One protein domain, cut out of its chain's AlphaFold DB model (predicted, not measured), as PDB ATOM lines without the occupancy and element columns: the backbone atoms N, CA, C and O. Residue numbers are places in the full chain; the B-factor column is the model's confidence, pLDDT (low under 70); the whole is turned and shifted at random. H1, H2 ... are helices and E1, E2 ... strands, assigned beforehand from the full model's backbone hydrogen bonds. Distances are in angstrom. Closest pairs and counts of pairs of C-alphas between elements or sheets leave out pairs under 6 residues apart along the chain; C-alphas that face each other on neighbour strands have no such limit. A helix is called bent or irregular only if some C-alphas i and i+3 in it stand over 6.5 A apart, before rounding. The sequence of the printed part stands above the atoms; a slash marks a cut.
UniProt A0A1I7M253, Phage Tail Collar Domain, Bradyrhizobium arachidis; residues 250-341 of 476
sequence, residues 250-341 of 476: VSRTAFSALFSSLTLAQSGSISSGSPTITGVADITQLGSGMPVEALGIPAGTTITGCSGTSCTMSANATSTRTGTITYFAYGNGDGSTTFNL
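This is residues 250 to 341 of the 476 residues of the protein "Phage Tail Collar Domain" of Bradyrhizobium arachidis (UniProt A0A1I7M253). What does one see first? A strongly twisted, curled sheet of five strands makes the body, and the long unnamed stretch of residues 279 to 302 folds across between its edge strands E3 and E5. At one end of the longest axis is a small head of H1, E6 and both printed ends, reached by the long, bent strands E1 and E5. What are the parts? The 92 printed residues, 38 of them in named elements, which is under half, run H1 E1 E2 E3 E4 E5 E6; the sheet E3 - E4 - E2 - E1 - E5 is all antiparallel, the class mostly strand, and the whole compact, with a radius of gyration of the C-alphas of 12.2 A and spans of 34 by 25 by 20 A.

What comes first? Residues 250 to 251 pair, antiparallel, with residues 338 to 339 of E6, residues 338 to 340, which pairs with no named strand. H1, residues 256 to 262, has every O i to N i+4 pair within hydrogen-bond range and only grazes the sheet, with its residues 259 to 262. How do the strands pair? E1, residues 263 to 270, bends by 70 degrees at residue 267 and is antiparallel to E5, residues 321 to 328, with N 266 and O 325 3.0 A apart. E1 and E2, residues 276 to 278, form a hairpin, with N 269 and O 278 2.8 A apart. E4, residues 310 to 313, is antiparallel to E2, with N 277 and O 311 2.8 A apart, and forms a hairpin with E3, residues 303 to 307, with N 304 and O 312 2.8 A apart.

Where does H1 begin? Its C-alpha 256 is at (-5.426, 3.786, -18.942). Which strands are long? E1 measures 19.1 A and E5 20.3 A from first to last C-alpha. Where does E6 end? Its C-alpha 340 is at (-3.364, 11.131, -8.830).

How far does it reach? The two C-alphas farthest apart, those of Ala 254 and Gly 308, are 35.2 A apart. Is it unbroken and confident? The printed part has no cut, the link from E2 to E3 is long, and no printed residue is under 70 in pLDDT.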
ATOM      1  N   VAL A 250      -7.795   8.943  -9.449       96.75
ATOM      2  CA  VAL A 250      -8.665   8.396 -10.499       96.75
ATOM      3  C   VAL A 250      -8.234   6.973 -10.853       96.75
ATOM      4  O   VAL A 250      -7.097   6.580 -10.602       96.75
ATOM      5  N   SER A 251      -9.143   6.181 -11.422       96.75
ATOM      6  CA  SER A 251      -8.888   4.767 -11.732       96.75
ATOM      7  C   SER A 251      -7.871   4.579 -12.868       96.75
ATOM      8  O   SER A 251      -8.021   5.162 -13.943       96.75
ATOM      9  N   ARG A 252      -6.878   3.701 -12.655       95.31
ATOM     10  CA  ARG A 252      -5.879   3.300 -13.667       95.31
ATOM     11  C   ARG A 252      -6.514   2.556 -14.843       95.31
ATOM     12  O   ARG A 252      -6.073   2.724 -15.974       95.31
ATOM     13  N   THR A 253      -7.536   1.739 -14.588       90.31
ATOM     14  CA  THR A 253      -8.200   0.935 -15.629       90.31
ATOM     15  C   THR A 253      -9.177   1.764 -16.449       90.31
ATOM     16  O   THR A 253      -9.200   1.634 -17.669       90.31
ATOM     17  N   ALA A 254      -9.937   2.655 -15.804       89.94
ATOM     18  CA  ALA A 254     -10.867   3.540 -16.503       89.94
ATOM     19  C   ALA A 254     -10.139   4.593 -17.356       89.94
ATOM     20  O   ALA A 254     -10.616   4.954 -18.428       89.94
ATOM     21  N   PHE A 255      -8.973   5.066 -16.899       91.31
ATOM     22  CA  PHE A 255      -8.186   6.106 -17.566       91.31
ATOM     23  C   PHE A 255      -6.785   5.613 -17.951       91.31
ATOM     24  O   PHE A 255      -5.789   6.285 -17.688       91.31
ATOM     25  N   SER A 256      -6.698   4.446 -18.593       91.50
ATOM     26  CA  SER A 256      -5.426   3.786 -18.942       91.50
ATOM     27  C   SER A 256      -4.511   4.632 -19.837       91.50
ATOM     28  O   SER A 256      -3.305   4.699 -19.599       91.50
ATOM     29  N   ALA A 257      -5.074   5.344 -20.817       88.88
ATOM     30  CA  ALA A 257      -4.317   6.255 -21.680       88.88
ATOM     31  C   ALA A 257      -3.721   7.437 -20.895       88.88
ATOM     32  O   ALA A 257      -2.568   7.812 -21.103       88.88
ATOM     33  N   LEU A 258      -4.485   8.000 -19.952       93.38
ATOM     34  CA  LEU A 258      -4.004   9.076 -19.085       93.38
ATOM     35  C   LEU A 258      -2.954   8.561 -18.097       93.38
ATOM     36  O   LEU A 258      -1.932   9.210 -17.903       93.38
ATOM     37  N   PHE A 259      -3.170   7.376 -17.525       94.69
ATOM     38  CA  PHE A 259      -2.211   6.713 -16.649       94.69
ATOM     39  C   PHE A 259      -0.855   6.529 -17.342       94.69
ATOM     40  O   PHE A 259       0.174   6.923 -16.794       94.69
ATOM     41  N   SER A 260      -0.855   6.024 -18.579       94.25
ATOM     42  CA  SER A 260       0.367   5.865 -19.373       94.25
ATOM     43  C   SER A 260       1.029   7.197 -19.743       94.25
ATOM     44  O   SER A 260       2.234   7.221 -19.961       94.25
ATOM     45  N   SER A 261       0.267   8.291 -19.842       93.50
ATOM     46  CA  SER A 261       0.800   9.625 -20.154       93.50
ATOM     47  C   SER A 261       1.420  10.326 -18.937       93.50
ATOM     48  O   SER A 261       2.373  11.089 -19.093       93.50
ATOM     49  N   LEU A 262       0.896  10.084 -17.730       95.25
ATOM     50  CA  LEU A 262       1.356  10.731 -16.492       95.25
ATOM     51  C   LEU A 262       2.388   9.913 -15.699       95.25
ATOM     52  O   LEU A 262       2.900  10.394 -14.683       95.25
ATOM     53  N   THR A 263       2.684   8.691 -16.139       96.44
ATOM     54  CA  THR A 263       3.696   7.824 -15.529       96.44
ATOM     55  C   THR A 263       4.841   7.550 -16.490       96.44
ATOM     56  O   THR A 263       4.705   7.652 -17.707       96.44
ATOM     57  N   LEU A 264       5.991   7.199 -15.924       95.88
ATOM     58  CA  LEU A 264       7.153   6.750 -16.674       95.88
ATOM     59  C   LEU A 264       7.430   5.302 -16.283       95.88
ATOM     60  O   LEU A 264       7.693   5.024 -15.119       95.88
ATOM     61  N   ALA A 265       7.358   4.385 -17.242       95.31
ATOM     62  CA  ALA A 265       7.667   2.977 -17.030       95.31
ATOM     63  C   ALA A 265       8.996   2.639 -17.712       95.31
ATOM     64  O   ALA A 265       9.152   2.860 -18.912       95.31
ATOM     65  N   GLN A 266       9.958   2.114 -16.956       95.81
ATOM     66  CA  GLN A 266      11.274   1.731 -17.475       95.81
ATOM     67  C   GLN A 266      11.723   0.393 -16.898       95.81
ATOM     68  O   GLN A 266      11.276  -0.012 -15.829       95.81
ATOM     69  N   SER A 267      12.622  -0.298 -17.598       96.00
ATOM     70  CA  SER A 267      13.301  -1.458 -17.020       96.00
ATOM     71  C   SER A 267      14.259  -1.003 -15.917       96.00
ATOM     72  O   SER A 267      14.931   0.016 -16.063       96.00
ATOM     73  N   GLY A 268      14.324  -1.755 -14.824       96.81
ATOM     74  CA  GLY A 268      15.252  -1.517 -13.727       96.81
ATOM     75  C   GLY A 268      15.478  -2.780 -12.904       96.81
ATOM     76  O   GLY A 268      14.656  -3.700 -12.897       96.81
ATOM     77  N   SER A 269      16.615  -2.828 -12.217       97.50
ATOM     78  CA  SER A 269      17.000  -3.925 -11.331       97.50
ATOM     79  C   SER A 269      16.982  -3.468  -9.880       97.50
ATOM     80  O   SER A 269      17.539  -2.426  -9.541       97.50
ATOM     81  N   ILE A 270      16.356  -4.269  -9.026       98.12
ATOM     82  CA  ILE A 270      16.339  -4.099  -7.574       98.12
ATOM     83  C   ILE A 270      16.977  -5.315  -6.910       98.12
ATOM     84  O   ILE A 270      16.889  -6.432  -7.424       98.12
ATOM     85  N   SER A 271      17.580  -5.095  -5.745       97.75
ATOM     86  CA  SER A 271      18.191  -6.139  -4.922       97.75
ATOM     87  C   SER A 271      17.593  -6.110  -3.524       97.75
ATOM     88  O   SER A 271      17.501  -5.045  -2.914       97.75
ATOM     89  N   SER A 272      17.209  -7.275  -3.003       97.12
ATOM     90  CA  SER A 272      16.649  -7.400  -1.656       97.12
ATOM     91  C   SER A 272      17.574  -6.764  -0.614       97.12
ATOM     92  O   SER A 272      18.776  -7.025  -0.604       97.12
ATOM     93  N   GLY A 273      17.017  -5.931   0.264       97.25
ATOM     94  CA  GLY A 273      17.764  -5.200   1.288       97.25
ATOM     95  C   GLY A 273      18.484  -3.940   0.793       97.25
ATOM     96  O   GLY A 273      19.098  -3.258   1.607       97.25
ATOM     97  N   SER A 274      18.396  -3.593  -0.496       97.44
ATOM     98  CA  SER A 274      18.991  -2.378  -1.064       97.44
ATOM     99  C   SER A 274      17.925  -1.327  -1.401       97.44
ATOM    100  O   SER A 274      16.882  -1.683  -1.955       97.44
ATOM    101  N   PRO A 275      18.171  -0.030  -1.138       97.44
ATOM    102  CA  PRO A 275      17.299   1.053  -1.585       97.44
ATOM    103  C   PRO A 275      17.584   1.478  -3.032       97.44
ATOM    104  O   PRO A 275      16.986   2.432  -3.514       97.44
ATOM    105  N   THR A 276      18.515   0.840  -3.741       97.44
ATOM    106  CA  THR A 276      18.954   1.318  -5.055       97.44
ATOM    107  C   THR A 276      18.275   0.546  -6.180       97.44
ATOM    108  O   THR A 276      18.365  -0.679  -6.248       97.44
ATOM    109  N   ILE A 277      17.646   1.280  -7.095       97.62
ATOM    110  CA  ILE A 277      17.242   0.791  -8.413       97.62
ATOM    111  C   ILE A 277      18.388   1.100  -9.375       97.62
ATOM    112  O   ILE A 277      18.812   2.252  -9.467       97.62
ATOM    113  N   THR A 278      18.886   0.100 -10.095       97.50
ATOM    114  CA  THR A 278      19.951   0.253 -11.099       97.50
ATOM    115  C   THR A 278      19.434  -0.038 -12.507       97.50
ATOM    116  O   THR A 278      18.409  -0.697 -12.682       97.50
ATOM    117  N   GLY A 279      20.143   0.444 -13.530       95.00
ATOM    118  CA  GLY A 279      19.790   0.190 -14.930       95.00
ATOM    119  C   GLY A 279      18.605   1.013 -15.440       95.00
ATOM    120  O   GLY A 279      17.992   0.626 -16.430       95.00
ATOM    121  N   VAL A 280      18.293   2.134 -14.781       95.25
ATOM    122  CA  VAL A 280      17.259   3.079 -15.220       95.25
ATOM    123  C   VAL A 280      17.797   3.860 -16.420       95.25
ATOM    124  O   VAL A 280      18.877   4.448 -16.337       95.25
ATOM    125  N   ALA A 281      17.073   3.836 -17.540       93.75
ATOM    126  CA  ALA A 281      17.544   4.362 -18.822       93.75
ATOM    127  C   ALA A 281      17.507   5.896 -18.893       93.75
ATOM    128  O   ALA A 281      18.470   6.513 -19.343       93.75
ATOM    129  N   ASP A 282      16.414   6.509 -18.438       92.00
ATOM    130  CA  ASP A 282      16.229   7.960 -18.423       92.00
ATOM    131  C   ASP A 282      15.838   8.435 -17.020       92.00
ATOM    132  O   ASP A 282      14.716   8.228 -16.556       92.00
ATOM    133  N   ILE A 283      16.774   9.105 -16.349       93.00
ATOM    134  CA  ILE A 283      16.554   9.732 -15.041       93.00
ATOM    135  C   ILE A 283      16.329  11.248 -15.138       93.00
ATOM    136  O   ILE A 283      16.186  11.908 -14.113       93.00
ATOM    137  N   THR A 284      16.303  11.825 -16.345       91.75
ATOM    138  CA  THR A 284      16.310  13.285 -16.554       91.75
ATOM    139  C   THR A 284      15.070  13.988 -16.011       91.75
ATOM    140  O   THR A 284      15.114  15.197 -15.788       91.75
ATOM    141  N   GLN A 285      13.987  13.237 -15.802       92.44
ATOM    142  CA  GLN A 285      12.697  13.717 -15.302       92.44
ATOM    143  C   GLN A 285      12.358  13.177 -13.907       92.44
ATOM    144  O   GLN A 285      11.312  13.531 -13.361       92.44
ATOM    145  N   LEU A 286      13.218  12.333 -13.327       94.56
ATOM    146  CA  LEU A 286      13.013  11.734 -12.011       94.56
ATOM    147  C   LEU A 286      13.588  12.641 -10.923       94.56
ATOM    148  O   LEU A 286      14.641  13.254 -11.086       94.56
ATOM    149  N   GLY A 287      12.899  12.724  -9.787       91.06
ATOM    150  CA  GLY A 287      13.313  13.590  -8.690       91.06
ATOM    151  C   GLY A 287      12.894  13.090  -7.325       91.06
ATOM    152  O   GLY A 287      12.071  12.185  -7.187       91.06
ATOM    153  N   SER A 288      13.485  13.716  -6.311       92.75
ATOM    154  CA  SER A 288      13.170  13.450  -4.912       92.75
ATOM    155  C   SER A 288      11.682  13.682  -4.622       92.75
ATOM    156  O   SER A 288      11.116  14.678  -5.070       92.75
ATOM    157  N   GLY A 289      11.063  12.764  -3.882       92.44
ATOM    158  CA  GLY A 289       9.644  12.774  -3.526       92.44
ATOM    159  C   GLY A 289       8.725  12.054  -4.516       92.44
ATOM    160  O   GLY A 289       7.571  11.802  -4.179       92.44
ATOM    161  N   MET A 290       9.211  11.672  -5.703       95.56
ATOM    162  CA  MET A 290       8.405  10.964  -6.700       95.56
ATOM    163  C   MET A 290       8.087   9.531  -6.238       95.56
ATOM    164  O   MET A 290       9.028   8.778  -5.969       95.56
ATOM    165  N   PRO A 291       6.810   9.111  -6.153       97.06
ATOM    166  CA  PRO A 291       6.467   7.727  -5.849       97.06
ATOM    167  C   PRO A 291       6.952   6.766  -6.931       97.06
ATOM    168  O   PRO A 291       6.944   7.089  -8.125       97.06
ATOM    169  N   VAL A 292       7.355   5.574  -6.499       97.31
ATOM    170  CA  VAL A 292       7.843   4.509  -7.371       97.31
ATOM    171  C   VAL A 292       7.193   3.183  -6.996       97.31
ATOM    172  O   VAL A 292       7.096   2.832  -5.823       97.31
ATOM    173  N   GLU A 293       6.760   2.435  -8.005       96.75
ATOM    174  CA  GLU A 293       6.138   1.128  -7.829       96.75
ATOM    175  C   GLU A 293       6.793   0.083  -8.719       96.75
ATOM    176  O   GLU A 293       7.028   0.290  -9.911       96.75
ATOM    177  N   ALA A 294       7.026  -1.080  -8.128       95.62
ATOM    178  CA  ALA A 294       7.295  -2.321  -8.826       95.62
ATOM    179  C   ALA A 294       7.018  -3.477  -7.873       95.62
ATOM    180  O   ALA A 294       7.017  -3.314  -6.649       95.62
ATOM    181  N   LEU A 295       6.858  -4.678  -8.416       94.69
ATOM    182  CA  LEU A 295       6.849  -5.860  -7.570       94.69
ATOM    183  C   LEU A 295       8.185  -5.946  -6.806       94.69
ATOM    184  O   LEU A 295       9.254  -5.876  -7.406       94.69
ATOM    185  N   GLY A 296       8.129  -6.119  -5.485       93.50
ATOM    186  CA  GLY A 296       9.315  -6.134  -4.619       93.50
ATOM    187  C   GLY A 296       9.734  -4.763  -4.077       93.50
ATOM    188  O   GLY A 296      10.632  -4.715  -3.241       93.50
ATOM    189  N   ILE A 297       9.076  -3.670  -4.474       96.62
ATOM    190  CA  ILE A 297       9.209  -2.357  -3.830       96.62
ATOM    191  C   ILE A 297       8.066  -2.203  -2.809       96.62
ATOM    192  O   ILE A 297       6.908  -2.419  -3.177       96.62
ATOM    193  N   PRO A 298       8.345  -1.870  -1.534       95.56
ATOM    194  CA  PRO A 298       7.300  -1.614  -0.541       95.56
ATOM    195  C   PRO A 298       6.334  -0.496  -0.957       95.56
ATOM    196  O   PRO A 298       6.735   0.485  -1.587       95.56
ATOM    197  N   ALA A 299       5.066  -0.601  -0.557       94.19
ATOM    198  CA  ALA A 299       4.092   0.467  -0.779       94.19
ATOM    199  C   ALA A 299       4.525   1.772  -0.080       94.19
ATOM    200  O   ALA A 299       5.101   1.742   1.007       94.19
ATOM    201  N   GLY A 300       4.246   2.918  -0.709       93.12
ATOM    202  CA  GLY A 300       4.629   4.239  -0.194       93.12
ATOM    203  C   GLY A 300       6.097   4.624  -0.422       93.12
ATOM    204  O   GLY A 300       6.536   5.664   0.068       93.12
ATOM    205  N   THR A 301       6.861   3.821  -1.166       97.19
ATOM    206  CA  THR A 301       8.253   4.138  -1.504       97.19
ATOM    207  C   THR A 301       8.336   5.318  -2.477       97.19
ATOM    208  O   THR A 301       7.610   5.386  -3.469       97.19
ATOM    209  N   THR A 302       9.267   6.233  -2.217       97.06
ATOM    210  CA  THR A 302       9.553   7.406  -3.053       97.06
ATOM    211  C   THR A 302      11.026   7.447  -3.426       97.06
ATOM    212  O   THR A 302      11.876   6.927  -2.706       97.06
ATOM    213  N   ILE A 303      11.359   8.124  -4.516       97.06
ATOM    214  CA  ILE A 303      12.743   8.426  -4.878       97.06
ATOM    215  C   ILE A 303      13.299   9.501  -3.941       97.06
ATOM    216  O   ILE A 303      12.610  10.464  -3.619       97.06
ATOM    217  N   THR A 304      14.544   9.352  -3.496       95.62
ATOM    218  CA  THR A 304      15.276  10.367  -2.717       95.62
ATOM    219  C   THR A 304      16.280  11.125  -3.583       95.62
ATOM    220  O   THR A 304      16.493  12.316  -3.358       95.62
ATOM    221  N   GLY A 305      16.816  10.483  -4.624       93.88
ATOM    222  CA  GLY A 305      17.670  11.090  -5.645       93.88
ATOM    223  C   GLY A 305      18.071  10.086  -6.729       93.88
ATOM    224  O   GLY A 305      17.973   8.878  -6.524       93.88
ATOM    225  N   CYS A 306      18.528  10.583  -7.878       94.19
ATOM    226  CA  CYS A 306      19.055   9.763  -8.970       94.19
ATOM    227  C   CYS A 306      20.404  10.310  -9.442       94.19
ATOM    228  O   CYS A 306      20.625  11.520  -9.437       94.19
ATOM    229  N   SER A 307      21.302   9.417  -9.850       92.44
ATOM    230  CA  SER A 307      22.603   9.753 -10.424       92.44
ATOM    231  C   SER A 307      23.043   8.666 -11.401       92.44
ATOM    232  O   SER A 307      22.897   7.471 -11.128       92.44
ATOM    233  N   GLY A 308      23.577   9.074 -12.555       91.31
ATOM    234  CA  GLY A 308      23.948   8.156 -13.631       91.31
ATOM    235  C   GLY A 308      22.742   7.351 -14.122       91.31
ATOM    236  O   GLY A 308      21.790   7.915 -14.644       91.31
ATOM    237  N   THR A 309      22.780   6.033 -13.934       94.06
ATOM    238  CA  THR A 309      21.702   5.092 -14.297       94.06
ATOM    239  C   THR A 309      21.035   4.463 -13.070       94.06
ATOM    240  O   THR A 309      20.434   3.389 -13.154       94.06
ATOM    241  N   SER A 310      21.188   5.094 -11.900       95.56
ATOM    242  CA  SER A 310      20.670   4.585 -10.629       95.56
ATOM    243  C   SER A 310      19.818   5.618  -9.902       95.56
ATOM    244  O   SER A 310      20.118   6.812  -9.913       95.56
ATOM    245  N   CYS A 311      18.787   5.142  -9.212       97.00
ATOM    246  CA  CYS A 311      17.958   5.943  -8.319       97.00
ATOM    247  C   CYS A 311      17.909   5.308  -6.932       97.00
ATOM    248  O   CYS A 311      17.757   4.096  -6.799       97.00
ATOM    249  N   THR A 312      18.012   6.132  -5.896       97.62
ATOM    250  CA  THR A 312      17.866   5.716  -4.503       97.62
ATOM    251  C   THR A 312      16.423   5.932  -4.058       97.62
ATOM    252  O   THR A 312      15.823   6.974  -4.313       97.62
ATOM    253  N   MET A 313      15.864   4.924  -3.403       97.75
ATOM    254  CA  MET A 313      14.525   4.878  -2.836       97.75
ATOM    255  C   MET A 313      14.546   5.223  -1.342       97.75
ATOM    256  O   MET A 313      15.575   5.114  -0.678       97.75
ATOM    257  N   SER A 314      13.394   5.603  -0.791       97.81
ATOM    258  CA  SER A 314      13.202   5.840   0.645       97.81
ATOM    259  C   SER A 314      13.091   4.556   1.473       97.81
ATOM    260  O   SER A 314      13.253   4.606   2.691       97.81
ATOM    261  N   ALA A 315      12.846   3.411   0.832       97.44
ATOM    262  CA  ALA A 315      12.767   2.099   1.465       97.44
ATOM    263  C   ALA A 315      13.569   1.055   0.677       97.44
ATOM    264  O   ALA A 315      13.742   1.162  -0.539       97.44
ATOM    265  N   ASN A 316      14.040   0.023   1.377       97.88
ATOM    266  CA  ASN A 316      14.765  -1.085   0.761       97.88
ATOM    267  C   ASN A 316      13.807  -1.996  -0.016       97.88
ATOM    268  O   ASN A 316      12.710  -2.305   0.454       97.88
ATOM    269  N   ALA A 317      14.247  -2.494  -1.171       97.62
ATOM    270  CA  ALA A 317      13.530  -3.536  -1.888       97.62
ATOM    271  C   ALA A 317      13.437  -4.825  -1.049       97.62
ATOM    272  O   ALA A 317      14.350  -5.190  -0.309       97.62
ATOM    273  N   THR A 318      12.329  -5.542  -1.204       97.62
ATOM    274  CA  THR A 318      12.009  -6.809  -0.516       97.62
ATOM    275  C   THR A 318      12.292  -8.036  -1.380       97.62
ATOM    276  O   THR A 318      12.065  -9.171  -0.969       97.62
ATOM    277  N   SER A 319      12.747  -7.837  -2.618       96.06
ATOM    278  CA  SER A 319      13.088  -8.916  -3.544       96.06
ATOM    279  C   SER A 319      14.206  -8.483  -4.480       96.06
ATOM    280  O   SER A 319      14.312  -7.302  -4.807       96.06
ATOM    281  N   THR A 320      14.983  -9.446  -4.972       97.69
ATOM    282  CA  THR A 320      15.952  -9.226  -6.052       97.69
ATOM    283  C   THR A 320      15.320  -9.598  -7.387       97.69
ATOM    284  O   THR A 320      14.905 -10.743  -7.558       97.69
ATOM    285  N   ARG A 321      15.209  -8.647  -8.319       96.50
ATOM    286  CA  ARG A 321      14.686  -8.893  -9.671       96.50
ATOM    287  C   ARG A 321      15.053  -7.775 -10.639       96.50
ATOM    288  O   ARG A 321      15.305  -6.649 -10.219       96.50
ATOM    289  N   THR A 322      14.912  -8.068 -11.924       97.31
ATOM    290  CA  THR A 322      14.836  -7.069 -12.993       97.31
ATOM    291  C   THR A 322      13.426  -7.067 -13.567       97.31
ATOM    292  O   THR A 322      12.834  -8.131 -13.757       97.31
ATOM    293  N   GLY A 323      12.863  -5.891 -13.821       95.25
ATOM    294  CA  GLY A 323      11.532  -5.759 -14.405       95.25
ATOM    295  C   GLY A 323      11.127  -4.308 -14.618       95.25
ATOM    296  O   GLY A 323      11.935  -3.396 -14.458       95.25
ATOM    297  N   THR A 324       9.864  -4.096 -14.982       96.56
ATOM    298  CA  THR A 324       9.314  -2.752 -15.163       96.56
ATOM    299  C   THR A 324       9.120  -2.063 -13.816       96.56
ATOM    300  O   THR A 324       8.403  -2.559 -12.947       96.56
ATOM    301  N   ILE A 325       9.737  -0.897 -13.678       96.94
ATOM    302  CA  ILE A 325       9.565   0.042 -12.578       96.94
ATOM    303  C   ILE A 325       8.739   1.222 -13.094       96.94
ATOM    304  O   ILE A 325       9.039   1.769 -14.157       96.94
ATOM    305  N   THR A 326       7.696   1.601 -12.357       96.94
ATOM    306  CA  THR A 326       6.798   2.705 -12.719       96.94
ATOM    307  C   THR A 326       7.008   3.882 -11.776       96.94
ATOM    308  O   THR A 326       6.950   3.723 -10.559       96.94
ATOM    309  N   TYR A 327       7.225   5.066 -12.338       97.00
ATOM    310  CA  TYR A 327       7.440   6.319 -11.621       97.00
ATOM    311  C   TYR A 327       6.257   7.267 -11.840       97.00
ATOM    312  O   TYR A 327       5.741   7.378 -12.956       97.00
ATOM    313  N   PHE A 328       5.831   7.962 -10.785       97.00
ATOM    314  CA  PHE A 328       4.582   8.728 -10.772       97.00
ATOM    315  C   PHE A 328       4.836  10.217 -10.559       97.00
ATOM    316  O   PHE A 328       5.082  10.647  -9.436       97.00
ATOM    317  N   ALA A 329       4.698  11.035 -11.603       94.88
ATOM    318  CA  ALA A 329       4.989  12.469 -11.505       94.88
ATOM    319  C   ALA A 329       4.059  13.235 -10.541       94.88
ATOM    320  O   ALA A 329       4.468  14.224  -9.938       94.88
ATOM    321  N   TYR A 330       2.808  12.789 -10.382       95.44
ATOM    322  CA  TYR A 330       1.779  13.534  -9.637       95.44
ATOM    323  C   TYR A 330       1.192  12.786  -8.437       95.44
ATOM    324  O   TYR A 330       0.341  13.339  -7.743       95.44
ATOM    325  N   GLY A 331       1.659  11.564  -8.173       95.25
ATOM    326  CA  GLY A 331       1.152  10.699  -7.108       95.25
ATOM    327  C   GLY A 331       0.565   9.389  -7.632       95.25
ATOM    328  O   GLY A 331       0.051   9.310  -8.750       95.25
ATOM    329  N   ASN A 332       0.653   8.346  -6.815       95.38
ATOM    330  CA  ASN A 332       0.272   6.979  -7.161       95.38
ATOM    331  C   ASN A 332      -1.058   6.520  -6.539       95.38
ATOM    332  O   ASN A 332      -1.374   5.332  -6.570       95.38
ATOM    333  N   GLY A 333      -1.848   7.456  -6.008       94.88
ATOM    334  CA  GLY A 333      -3.164   7.207  -5.432       94.88
ATOM    335  C   GLY A 333      -3.103   6.290  -4.212       94.88
ATOM    336  O   GLY A 333      -2.363   6.532  -3.265       94.88
ATOM    337  N   ASP A 334      -3.900   5.229  -4.257       92.62
ATOM    338  CA  ASP A 334      -3.937   4.123  -3.291       92.62
ATOM    339  C   ASP A 334      -2.751   3.147  -3.410       92.62
ATOM    340  O   ASP A 334      -2.663   2.189  -2.644       92.62
ATOM    341  N   GLY A 335      -1.855   3.351  -4.377       90.38
ATOM    342  CA  GLY A 335      -0.719   2.472  -4.630       90.38
ATOM    343  C   GLY A 335      -1.057   1.181  -5.381       90.38
ATOM    344  O   GLY A 335      -0.229   0.272  -5.430       90.38
ATOM    345  N   SER A 336      -2.272   1.052  -5.931       89.88
ATOM    346  CA  SER A 336      -2.705  -0.171  -6.615       89.88
ATOM    347  C   SER A 336      -3.650   0.095  -7.786       89.88
ATOM    348  O   SER A 336      -3.294  -0.164  -8.937       89.88
ATOM    349  N   THR A 337      -4.848   0.619  -7.523       94.38
ATOM    350  CA  THR A 337      -5.923   0.721  -8.524       94.38
ATOM    351  C   THR A 337      -6.111   2.131  -9.069       94.38
ATOM    352  O   THR A 337      -6.755   2.325 -10.105       94.38
ATOM    353  N   THR A 338      -5.514   3.125  -8.415       96.75
ATOM    354  CA  THR A 338      -5.683   4.542  -8.734       96.75
ATOM    355  C   THR A 338      -4.352   5.261  -8.931       96.75
ATOM    356  O   THR A 338      -3.285   4.740  -8.618       96.75
ATOM    357  N   PHE A 339      -4.402   6.456  -9.505       97.44
ATOM    358  CA  PHE A 339      -3.278   7.385  -9.615       97.44
ATOM    359  C   PHE A 339      -3.793   8.815  -9.458       97.44
ATOM    360  O   PHE A 339      -4.974   9.073  -9.699       97.44
ATOM    361  N   ASN A 340      -2.941   9.748  -9.035       97.06
ATOM    362  CA  ASN A 340      -3.364  11.131  -8.830       97.06
ATOM    363  C   ASN A 340      -3.272  11.939 -10.125       97.06
ATOM    364  O   ASN A 340      -2.295  11.846 -10.871       97.06
ATOM    365  N   LEU A 341      -4.265  12.796 -10.350       97.00
ATOM    366  CA  LEU A 341      -4.121  13.899 -11.293       97.00
ATOM    367  C   LEU A 341      -3.179  14.969 -10.724       97.00
ATOM    368  O   LEU A 341      -2.984  15.041  -9.508       97.00
TER     369      LEU A 341